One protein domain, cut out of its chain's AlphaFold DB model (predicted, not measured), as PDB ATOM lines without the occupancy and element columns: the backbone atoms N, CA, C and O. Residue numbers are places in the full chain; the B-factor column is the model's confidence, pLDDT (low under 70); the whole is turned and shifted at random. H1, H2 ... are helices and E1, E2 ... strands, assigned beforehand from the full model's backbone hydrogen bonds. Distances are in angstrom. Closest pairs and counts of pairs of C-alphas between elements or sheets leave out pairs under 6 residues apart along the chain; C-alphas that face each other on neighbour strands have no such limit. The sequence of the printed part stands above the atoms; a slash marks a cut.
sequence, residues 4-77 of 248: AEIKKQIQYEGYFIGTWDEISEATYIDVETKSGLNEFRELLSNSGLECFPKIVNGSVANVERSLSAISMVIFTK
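AT A GLANCE: This is residues 4 to 77 of the 248 residues of the protein "TerB domain-containing protein" of Pseudoalteromonas ruthenica (UniProt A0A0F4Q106). A small three-stranded sheet is a wall with both helices on one face: H1 crosses it at one end of the long axis, and H2 lies beside edge strand E2. Two long loops, residues 19 to 33 and 53 to 71, make up much of the rest, the second reaching the end away from H1. The 74 printed residues hold H1, E1, H2, E2 and E3 in chain order; the antiparallel sheet runs E1, E3, E2. The class is mixed, helices and strands, with under half of the residues in named elements. The whole is compact, radius of gyration of the C-alphas 11.4 A, yet elongated, spanning 32 by 21 by 20 A.

IN THESE COORDINATES: E1 is residues 15 to 18, 10.1 A long; E3, residues 72 to 76, 13.3 A; E2, residues 49 to 52, 10.7 A. H1, residues 4 to 13, measures 14.3 A from C-alpha 4 at (80.679, 186.108, 172.416). H2, residues 34 to 46, measures 18.3 A. C-alpha 76 ends E3 at (83.354, 181.630, 160.800).

HOW THE PARTS SIT: Inner strand E3 is antiparallel to E1 at 156 degrees, with N 16 and O 74 2.8 A apart. E2 and E3 form a hairpin at 148 degrees, with N 52 and O 73 2.8 A apart. H1 is on the sheet, height 7.3 A, across the strands; its closest C-alphas to E1 are Ile 10 and Phe 16, 5.8 A. H2 is on the same face, height 5.2 A, over none of the strands; the C-alphas of Leu 44 and Glu 50 in E2 are closest, 6.0 A. This gives two layers, helices on one face of a sheet. H1 and H2 are apart. E1, H2 and E2 form a split strand-helix-strand unit, two same-way strands with E3 between, its crossover right-handed. In H1 and H2 every O i to N i+4 pair is within hydrogen-bond range.

THE WHOLE: The C-alphas farthest apart, Tyr 12 and Glu 64, are 32.5 A apart. The printed part has no cut. The links E1 to H2 and E2 to E3 are long. Residues 61 to 65 have pLDDT under 70.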
ATOM      1  N   ALA A   4      82.086 185.911 172.762       90.62
ATOM      2  CA  ALA A   4      80.679 186.108 172.416       90.62
ATOM      3  C   ALA A   4      80.424 187.429 171.659       90.62
ATOM      4  O   ALA A   4      79.613 187.461 170.733       90.62
ATOM      5  N   GLU A   5      81.132 188.504 172.012       92.88
ATOM      6  CA  GLU A   5      81.046 189.803 171.332       92.88
ATOM      7  C   GLU A   5      81.689 189.729 169.948       92.88
ATOM      8  O   GLU A   5      81.097 190.182 168.969       92.88
ATOM      9  N   ILE A   6      82.845 189.064 169.849       92.62
ATOM     10  CA  ILE A   6      83.528 188.798 168.576       92.62
ATOM     11  C   ILE A   6      82.615 188.001 167.641       92.62
ATOM     12  O   ILE A   6      82.436 188.372 166.484       92.62
ATOM     13  N   LYS A   7      81.957 186.945 168.138       93.50
ATOM     14  CA  LYS A   7      80.972 186.181 167.351       93.50
ATOM     15  C   LYS A   7      79.829 187.053 166.855       93.50
ATOM     16  O   LYS A   7      79.445 186.940 165.693       93.50
ATOM     17  N   LYS A   8      79.294 187.920 167.716       93.50
ATOM     18  CA  LYS A   8      78.229 188.848 167.337       93.50
ATOM     19  C   LYS A   8      78.702 189.782 166.221       93.50
ATOM     20  O   LYS A   8      77.995 189.934 165.235       93.50
ATOM     21  N   GLN A   9      79.908 190.338 166.318       93.94
ATOM     22  CA  GLN A   9      80.481 191.162 165.253       93.94
ATOM     23  C   GLN A   9      80.663 190.377 163.948       93.94
ATOM     24  O   GLN A   9      80.257 190.860 162.896       93.94
ATOM     25  N   ILE A  10      81.186 189.149 164.007       95.12
ATOM     26  CA  ILE A  10      81.350 188.282 162.830       95.12
ATOM     27  C   ILE A  10      79.999 187.990 162.159       95.12
ATOM     28  O   ILE A  10      79.938 187.918 160.938       95.12
ATOM     29  N   GLN A  11      78.902 187.869 162.912       92.50
ATOM     30  CA  GLN A  11      77.567 187.681 162.327       92.50
ATOM     31  C   GLN A  11      77.086 188.892 161.511       92.50
ATOM     32  O   GLN A  11      76.355 188.703 160.543       92.50
ATOM     33  N   TYR A  12      77.486 190.111 161.884       89.88
ATOM     34  CA  TYR A  12      77.094 191.334 161.176       89.88
ATOM     35  C   TYR A  12      78.078 191.717 160.064       89.88
ATOM     36  O   TYR A  12      77.663 192.052 158.960       89.88
ATOM     37  N   GLU A  13      79.378 191.653 160.344       89.06
ATOM     38  CA  GLU A  13      80.444 192.137 159.457       89.06
ATOM     39  C   GLU A  13      81.087 191.008 158.628       89.06
ATOM     40  O   GLU A  13      81.823 191.249 157.668       89.06
ATOM     41  N   GLY A  14      80.825 189.751 158.984       92.50
ATOM     42  CA  GLY A  14      81.423 188.564 158.373       92.50
ATOM     43  C   GLY A  14      82.809 188.208 158.913       92.50
ATOM     44  O   GLY A  14      83.288 187.110 158.637       92.50
ATOM     45  N   TYR A  15      83.466 189.092 159.668       95.56
ATOM     46  CA  TYR A  15      84.790 188.873 160.257       95.56
ATOM     47  C   TYR A  15      85.056 189.822 161.431       95.56
ATOM     48  O   TYR A  15      84.325 190.786 161.659       95.56
ATOM     49  N   PHE A  16      86.136 189.552 162.153       95.44
ATOM     50  CA  PHE A  16      86.728 190.409 163.172       95.44
ATOM     51  C   PHE A  16      88.209 190.618 162.840       95.44
ATOM     52  O   PHE A  16      88.871 189.674 162.411       95.44
ATOM     53  N   ILE A  17      88.718 191.839 163.010       93.12
ATOM     54  CA  ILE A  17      90.150 192.147 162.905       93.12
ATOM     55  C   ILE A  17      90.603 192.628 164.268       93.12
ATOM     56  O   ILE A  17      89.975 193.532 164.812       93.12
ATOM     57  N   GLY A  18      91.692 192.057 164.758       90.06
ATOM     58  CA  GLY A  18      92.249 192.421 166.049       90.06
ATOM     59  C   GLY A  18      93.532 191.671 166.352       90.06
ATOM     60  O   GLY A  18      94.040 190.933 165.506       90.06
ATOM     61  N   THR A  19      94.050 191.850 167.552       88.62
ATOM     62  CA  THR A  19      95.203 191.114 168.089       88.62
ATOM     63  C   THR A  19      94.754 190.142 169.186       88.62
ATOM     64  O   THR A  19      93.570 190.035 169.510       88.62
ATOM     65  N   TRP A  20      95.675 189.332 169.707       84.44
ATOM     66  CA  TRP A  20      95.347 188.257 170.655       84.44
ATOM     67  C   TRP A  20      94.954 188.798 172.028       84.44
ATOM     68  O   TRP A  20      94.044 188.276 172.666       84.44
ATOM     69  N   ASP A  21      95.621 189.865 172.455       82.94
ATOM     70  CA  ASP A  21      95.387 190.591 173.703       82.94
ATOM     71  C   ASP A  21      94.011 191.269 173.752       82.94
ATOM     72  O   ASP A  21      93.459 191.490 174.830       82.94
ATOM     73  N   GLU A  22      93.401 191.522 172.594       86.75
ATOM     74  CA  GLU A  22      92.033 192.026 172.507       86.75
ATOM     75  C   GLU A  22      90.980 190.959 172.844       86.75
ATOM     76  O   GLU A  22      89.808 191.302 173.020       86.75
ATOM     77  N   ILE A  23      91.354 189.682 172.980       87.19
ATOM     78  CA  ILE A  23      90.448 188.572 173.302       87.19
ATOM     79  C   ILE A  23      90.607 188.220 174.778       87.19
ATOM     80  O   ILE A  23      91.620 187.675 175.207       87.19
ATOM     81  N   SER A  24      89.579 188.509 175.571       85.44
ATOM     82  CA  SER A  24      89.648 188.399 177.032       85.44
ATOM     83  C   SER A  24      89.862 186.959 177.512       85.44
ATOM     84  O   SER A  24      90.558 186.718 178.492       85.44
ATOM     85  N   GLU A  25      89.306 185.980 176.804       86.44
ATOM     86  CA  GLU A  25      89.507 184.557 177.081       86.44
ATOM     87  C   GLU A  25      90.915 184.066 176.704       86.44
ATOM     88  O   GLU A  25      91.331 183.008 177.167       86.44
ATOM     89  N   ALA A  26      91.662 184.831 175.901       81.06
ATOM     90  CA  ALA A  26      93.033 184.512 175.516       81.06
ATOM     91  C   ALA A  26      94.088 185.148 176.432       81.06
ATOM     92  O   ALA A  26      95.258 184.799 176.324       81.06
ATOM     93  N   THR A  27      93.705 186.027 177.369       81.12
ATOM     94  CA  THR A  27      94.654 186.740 178.248       81.12
ATOM     95  C   THR A  27      95.510 185.802 179.114       81.12
ATOM     96  O   THR A  27      96.597 186.183 179.537       81.12
ATOM     97  N   TYR A  28      95.048 184.573 179.364       83.31
ATOM     98  CA  TYR A  28      95.781 183.559 180.137       83.31
ATOM     99  C   TYR A  28      96.508 182.522 179.271       83.31
ATOM    100  O   TYR A  28      97.151 181.626 179.814       83.31
ATOM    101  N   ILE A  29      96.401 182.624 177.946       86.75
ATOM    102  CA  ILE A  29      97.010 181.686 177.007       86.75
ATOM    103  C   ILE A  29      98.342 182.268 176.534       86.75
ATOM    104  O   ILE A  29      98.381 183.324 175.904       86.75
ATOM    105  N   ASP A  30      99.442 181.562 176.794       86.19
ATOM    106  CA  ASP A  30     100.762 181.962 176.297       86.19
ATOM    107  C   ASP A  30     100.933 181.579 174.819       86.19
ATOM    108  O   ASP A  30     101.433 180.500 174.476       86.19
ATOM    109  N   VAL A  31     100.498 182.482 173.938       84.69
ATOM    110  CA  VAL A  31     100.538 182.322 172.475       84.69
ATOM    111  C   VAL A  31     101.950 182.342 171.888       84.69
ATOM    112  O   VAL A  31     102.104 182.051 170.708       84.69
ATOM    113  N   GLU A  32     102.984 182.630 172.682       85.19
ATOM    114  CA  GLU A  32     104.378 182.482 172.243       85.19
ATOM    115  C   GLU A  32     104.855 181.024 172.364       85.19
ATOM    116  O   GLU A  32     105.882 180.636 171.803       85.19
ATOM    117  N   THR A  33     104.092 180.169 173.054       87.25
ATOM    118  CA  THR A  33     104.388 178.740 173.173       87.25
ATOM    119  C   THR A  33     103.556 177.900 172.211       87.25
ATOM    120  O   THR A  33     102.386 178.167 171.932       87.25
ATOM    121  N   LYS A  34     104.124 176.768 171.780       87.25
ATOM    122  CA  LYS A  34     103.404 175.753 170.994       87.25
ATOM    123  C   LYS A  34     102.121 175.278 171.689       87.25
ATOM    124  O   LYS A  34     101.123 175.007 171.022       87.25
ATOM    125  N   SER A  35     102.159 175.139 173.017       88.75
ATOM    126  CA  SER A  35     101.006 174.701 173.809       88.75
ATOM    127  C   SER A  35      99.900 175.750 173.792       88.75
ATOM    128  O   SER A  35      98.772 175.414 173.444       88.75
ATOM    129  N   GLY A  36     100.225 177.014 174.078       90.12
ATOM    130  CA  GLY A  36      99.229 178.080 174.074       90.12
ATOM    131  C   GLY A  36      98.659 178.353 172.683       90.12
ATOM    132  O   GLY A  36      97.456 178.545 172.546       90.12
ATOM    133  N   LEU A  37      99.451 178.238 171.613       89.25
ATOM    134  CA  LEU A  37      98.912 178.299 170.247       89.25
ATOM    135  C   LEU A  37      97.893 177.188 169.958       89.25
ATOM    136  O   LEU A  37      96.878 177.435 169.303       89.25
ATOM    137  N   ASN A  38      98.140 175.965 170.436       90.00
ATOM    138  CA  ASN A  38      97.171 174.878 170.293       90.00
ATOM    139  C   ASN A  38      95.913 175.129 171.127       90.00
ATOM    140  O   ASN A  38      94.816 174.941 170.609       90.00
ATOM    141  N   GLU A  39      96.069 175.608 172.361       92.31
ATOM    142  CA  GLU A  39      94.957 175.954 173.248       92.31
ATOM    143  C   GLU A  39      94.084 177.065 172.649       92.31
ATOM    144  O   GLU A  39      92.863 176.935 172.575       92.31
ATOM    145  N   PHE A  40      94.696 178.117 172.103       91.06
ATOM    146  CA  PHE A  40      93.963 179.181 171.423       91.06
ATOM    147  C   PHE A  40      93.248 178.680 170.162       91.06
ATOM    148  O   PHE A  40      92.089 179.018 169.908       91.06
ATOM    149  N   ARG A  41      93.910 177.836 169.361       91.44
ATOM    150  CA  ARG A  41      93.283 177.208 168.191       91.44
ATOM    151  C   ARG A  41      92.066 176.372 168.598       91.44
ATOM    152  O   ARG A  41      91.047 176.401 167.907       91.44
ATOM    153  N   GLU A  42      92.157 175.633 169.700       92.44
ATOM    154  CA  GLU A  42      91.046 174.855 170.254       92.44
ATOM    155  C   GLU A  42      89.917 175.756 170.761       92.44
ATOM    156  O   GLU A  42      88.758 175.498 170.434       92.44
ATOM    157  N   LEU A  43      90.232 176.857 171.450       92.62
ATOM    158  CA  LEU A  43      89.262 177.869 171.882       92.62
ATOM    159  C   LEU A  43      88.437 178.406 170.699       92.62
ATOM    160  O   LEU A  43      87.201 178.433 170.759       92.62
ATOM    161  N   LEU A  44      89.100 178.787 169.601       92.62
ATOM    162  CA  LEU A  44      88.425 179.240 168.382       92.62
ATOM    163  C   LEU A  44      87.609 178.116 167.729       92.62
ATOM    164  O   LEU A  44      86.438 178.319 167.398       92.62
ATOM    165  N   SER A  45      88.185 176.919 167.593       92.44
ATOM    166  CA  SER A  45      87.526 175.787 166.931       92.44
ATOM    167  C   SER A  45      86.279 175.312 167.685       92.44
ATOM    168  O   SER A  45      85.244 175.086 167.058       92.44
ATOM    169  N   ASN A  46      86.331 175.236 169.020       93.38
ATOM    170  CA  ASN A  46      85.179 174.924 169.883       93.38
ATOM    171  C   ASN A  46      84.065 175.966 169.749       93.38
ATOM    172  O   ASN A  46      82.892 175.699 169.999       93.38
ATOM    173  N   SER A  47      84.436 177.162 169.309       92.12
ATOM    174  CA  SER A  47      83.537 178.264 169.029       92.12
ATOM    175  C   SER A  47      83.033 178.327 167.586       92.12
ATOM    176  O   SER A  47      82.255 179.232 167.280       92.12
ATOM    177  N   GLY A  48      83.428 177.387 166.721       93.81
ATOM    178  CA  GLY A  48      83.083 177.395 165.297       93.81
ATOM    179  C   GLY A  48      83.802 178.491 164.506       93.81
ATOM    180  O   GLY A  48      83.300 178.935 163.472       93.81
ATOM    181  N   LEU A  49      84.952 178.954 164.999       95.06
ATOM    182  CA  LEU A  49      85.745 180.026 164.407       95.06
ATOM    183  C   LEU A  49      87.090 179.505 163.894       95.06
ATOM    184  O   LEU A  49      87.599 178.473 164.330       95.06
ATOM    185  N   GLU A  50      87.660 180.261 162.968       94.06
ATOM    186  CA  GLU A  50      89.014 180.110 162.441       94.06
ATOM    187  C   GLU A  50      89.678 181.488 162.359       94.06
ATOM    188  O   GLU A  50      89.000 182.516 162.440       94.06
ATOM    189  N   CYS A  51      91.001 181.516 162.196       92.81
ATOM    190  CA  CYS A  51      91.750 182.756 162.045       92.81
ATOM    191  C   CYS A  51      92.795 182.701 160.924       92.81
ATOM    192  O   CYS A  51      93.248 181.630 160.506       92.81
ATOM    193  N   PHE A  52      93.171 183.889 160.451       90.69
ATOM    194  CA  PHE A  52      94.417 184.144 159.739       90.69
ATOM    195  C   PHE A  52      95.313 185.067 160.580       90.69
ATOM    196  O   PHE A  52      94.773 186.024 161.133       90.69
ATOM    197  N   PRO A  53      96.640 184.833 160.657       87.69
ATOM    198  CA  PRO A  53      97.355 183.692 160.076       87.69
ATOM    199  C   PRO A  53      96.891 182.350 160.665       87.69
ATOM    200  O   PRO A  53      96.405 182.283 161.791       87.69
ATOM    201  N   LYS A  54      96.978 181.276 159.869       86.69
ATOM    202  CA  LYS A  54      96.475 179.955 160.273       86.69
ATOM    203  C   LYS A  54      97.426 179.337 161.299       86.69
ATOM    204  O   LYS A  54      98.626 179.254 161.051       86.69
ATOM    205  N   ILE A  55      96.876 178.843 162.406       85.94
ATOM    206  CA  ILE A  55      97.629 178.098 163.419       85.94
ATOM    207  C   ILE A  55      97.617 176.614 163.049       85.94
ATOM    208  O   ILE A  55      96.565 175.964 163.066       85.94
ATOM    209  N   VAL A  56      98.784 176.060 162.729       79.50
ATOM    210  CA  VAL A  56      98.951 174.648 162.364       79.50
ATOM    211  C   VAL A  56      99.993 174.029 163.283       79.50
ATOM    212  O   VAL A  56     101.114 174.513 163.378       79.50
ATOM    213  N   ASN A  57      99.611 172.962 163.990       75.50
ATOM    214  CA  ASN A  57     100.489 172.215 164.899       75.50
ATOM    215  C   ASN A  57     101.217 173.084 165.944       75.50
ATOM    216  O   ASN A  57     102.357 172.798 166.304       75.50
ATOM    217  N   GLY A  58     100.545 174.120 166.456       71.38
ATOM    218  CA  GLY A  58     101.106 175.059 167.431       71.38
ATOM    219  C   GLY A  58     102.198 175.951 166.840       71.38
ATOM    220  O   GLY A  58     103.155 176.302 167.523       71.38
ATOM    221  N   SER A  59     102.097 176.262 165.552       73.06
ATOM    222  CA  SER A  59     102.979 177.190 164.854       73.06
ATOM    223  C   SER A  59     102.170 178.064 163.906       73.06
ATOM    224  O   SER A  59     101.112 177.668 163.406       73.06
ATOM    225  N   VAL A  60     102.678 179.266 163.675       75.19
ATOM    226  CA  VAL A  60     102.123 180.243 162.747       75.19
ATOM    227  C   VAL A  60     103.232 180.576 161.763       75.19
ATOM    228  O   VAL A  60     104.316 180.990 162.168       75.19
ATOM    229  N   ALA A  61     103.000 180.323 160.481       64.50
ATOM    230  CA  ALA A  61     104.015 180.578 159.468       64.50
ATOM    231  C   ALA A  61     104.206 182.085 159.235       64.50
ATOM    232  O   ALA A  61     103.249 182.856 159.332       64.50
ATOM    233  N   ASN A  62     105.428 182.472 158.859       53.81
ATOM    234  CA  ASN A  62     105.808 183.823 158.423       53.81
ATOM    235  C   ASN A  62     105.563 184.915 159.467       53.81
ATOM    236  O   ASN A  62     105.116 186.021 159.160       53.81
ATOM    237  N   VAL A  63     105.872 184.581 160.712       60.53
ATOM    238  CA  VAL A  63     105.827 185.493 161.840       60.53
ATOM    239  C   VAL A  63     107.234 185.606 162.420       60.53
ATOM    240  O   VAL A  63     107.689 184.728 163.142       60.53
ATOM    241  N   GLU A  64     107.932 186.689 162.087       53.91
ATOM    242  CA  GLU A  64     109.245 187.013 162.675       53.91
ATOM    243  C   GLU A  64     109.128 187.886 163.934       53.91
ATOM    244  O   GLU A  64     110.097 188.103 164.659       53.91
ATOM    245  N   ARG A  65     107.931 188.422 164.184       62.88
ATOM    246  CA  ARG A  65     107.612 189.304 165.313       62.88
ATOM    247  C   ARG A  65     106.922 188.504 166.413       62.88
ATOM    248  O   ARG A  65     106.408 187.425 166.151       62.88
ATOM    249  N   SER A  66     106.855 189.053 167.625       70.31
ATOM    250  CA  SER A  66     106.025 188.464 168.685       70.31
ATOM    251  C   SER A  66     104.601 188.260 168.173       70.31
ATOM    252  O   SER A  66     104.001 189.181 167.606       70.31
ATOM    253  N   LEU A  67     104.079 187.048 168.367       73.38
ATOM    254  CA  LEU A  67     102.745 186.657 167.925       73.38
ATOM    255  C   LEU A  67     101.681 187.570 168.523       73.38
ATOM    256  O   LEU A  67     100.732 187.922 167.824       73.38
ATOM    257  N   SER A  68     101.895 188.034 169.756       72.31
ATOM    258  CA  SER A  68     101.005 188.969 170.452       72.31
ATOM    259  C   SER A  68     100.700 190.252 169.660       72.31
ATOM    260  O   SER A  68      99.572 190.735 169.705       72.31
ATOM    261  N   ALA A  69     101.649 190.760 168.867       74.88
ATOM    262  CA  ALA A  69     101.522 192.021 168.130       74.88
ATOM    263  C   ALA A  69     100.952 191.868 166.706       74.88
ATOM    264  O   ALA A  69     100.954 192.822 165.922       74.88
ATOM    265  N   ILE A  70     100.512 190.669 166.322       81.19
ATOM    266  CA  ILE A  70     100.145 190.372 164.937       81.19
ATOM    267  C   ILE A  70      98.655 190.516 164.741       81.19
ATOM    268  O   ILE A  70      97.857 189.847 165.394       81.19
ATOM    269  N   SER A  71      98.290 191.358 163.776       86.75
ATOM    270  CA  SER A  71      96.908 191.473 163.338       86.75
ATOM    271  C   SER A  71      96.405 190.132 162.817       86.75
ATOM    272  O   SER A  71      96.959 189.545 161.882       86.75
ATOM    273  N   MET A  72      95.301 189.694 163.398       89.94
ATOM    274  CA  MET A  72      94.549 188.529 162.993       89.94
ATOM    275  C   MET A  72      93.252 188.928 162.309       89.94
ATOM    276  O   MET A  72      92.663 189.970 162.596       89.94
ATOM    277  N   VAL A  73      92.769 188.044 161.445       93.69
ATOM    278  CA  VAL A  73      91.390 188.066 160.959       93.69
ATOM    279  C   VAL A  73      90.701 186.813 161.466       93.69
ATOM    280  O   VAL A  73      91.090 185.716 161.079       93.69
ATOM    281  N   ILE A  74      89.690 186.970 162.317       95.25
ATOM    282  CA  ILE A  74      88.875 185.876 162.860       95.25
ATOM    283  C   ILE A  74      87.549 185.833 162.111       95.25
ATOM    284  O   ILE A  74      86.930 186.863 161.843       95.25
ATOM    285  N   PHE A  75      87.110 184.637 161.747       96.12
ATOM    286  CA  PHE A  75      85.953 184.436 160.885       96.12
ATOM    287  C   PHE A  75      85.289 183.085 161.161       96.12
ATOM    288  O   PHE A  75      85.833 182.226 161.856       96.12
ATOM    289  N   THR A  76      84.089 182.885 160.619       95.75
ATOM    290  CA  THR A  76      83.354 181.630 160.800       95.75
ATOM    291  C   THR A  76      84.039 180.485 160.058       95.75
ATOM    292  O   THR A  76      84.396 180.593 158.879       95.75
ATOM    293  N   LYS A  77      84.206 179.356 160.749       93.00
ATOM    294  CA  LYS A  77      84.710 178.119 160.158       93.00
ATOM    295  C   LYS A  77      83.769 177.630 159.055       93.00
ATOM    296  O   LYS A  77      82.551 177.689 159.182       93.00
TER     297      LYS A  77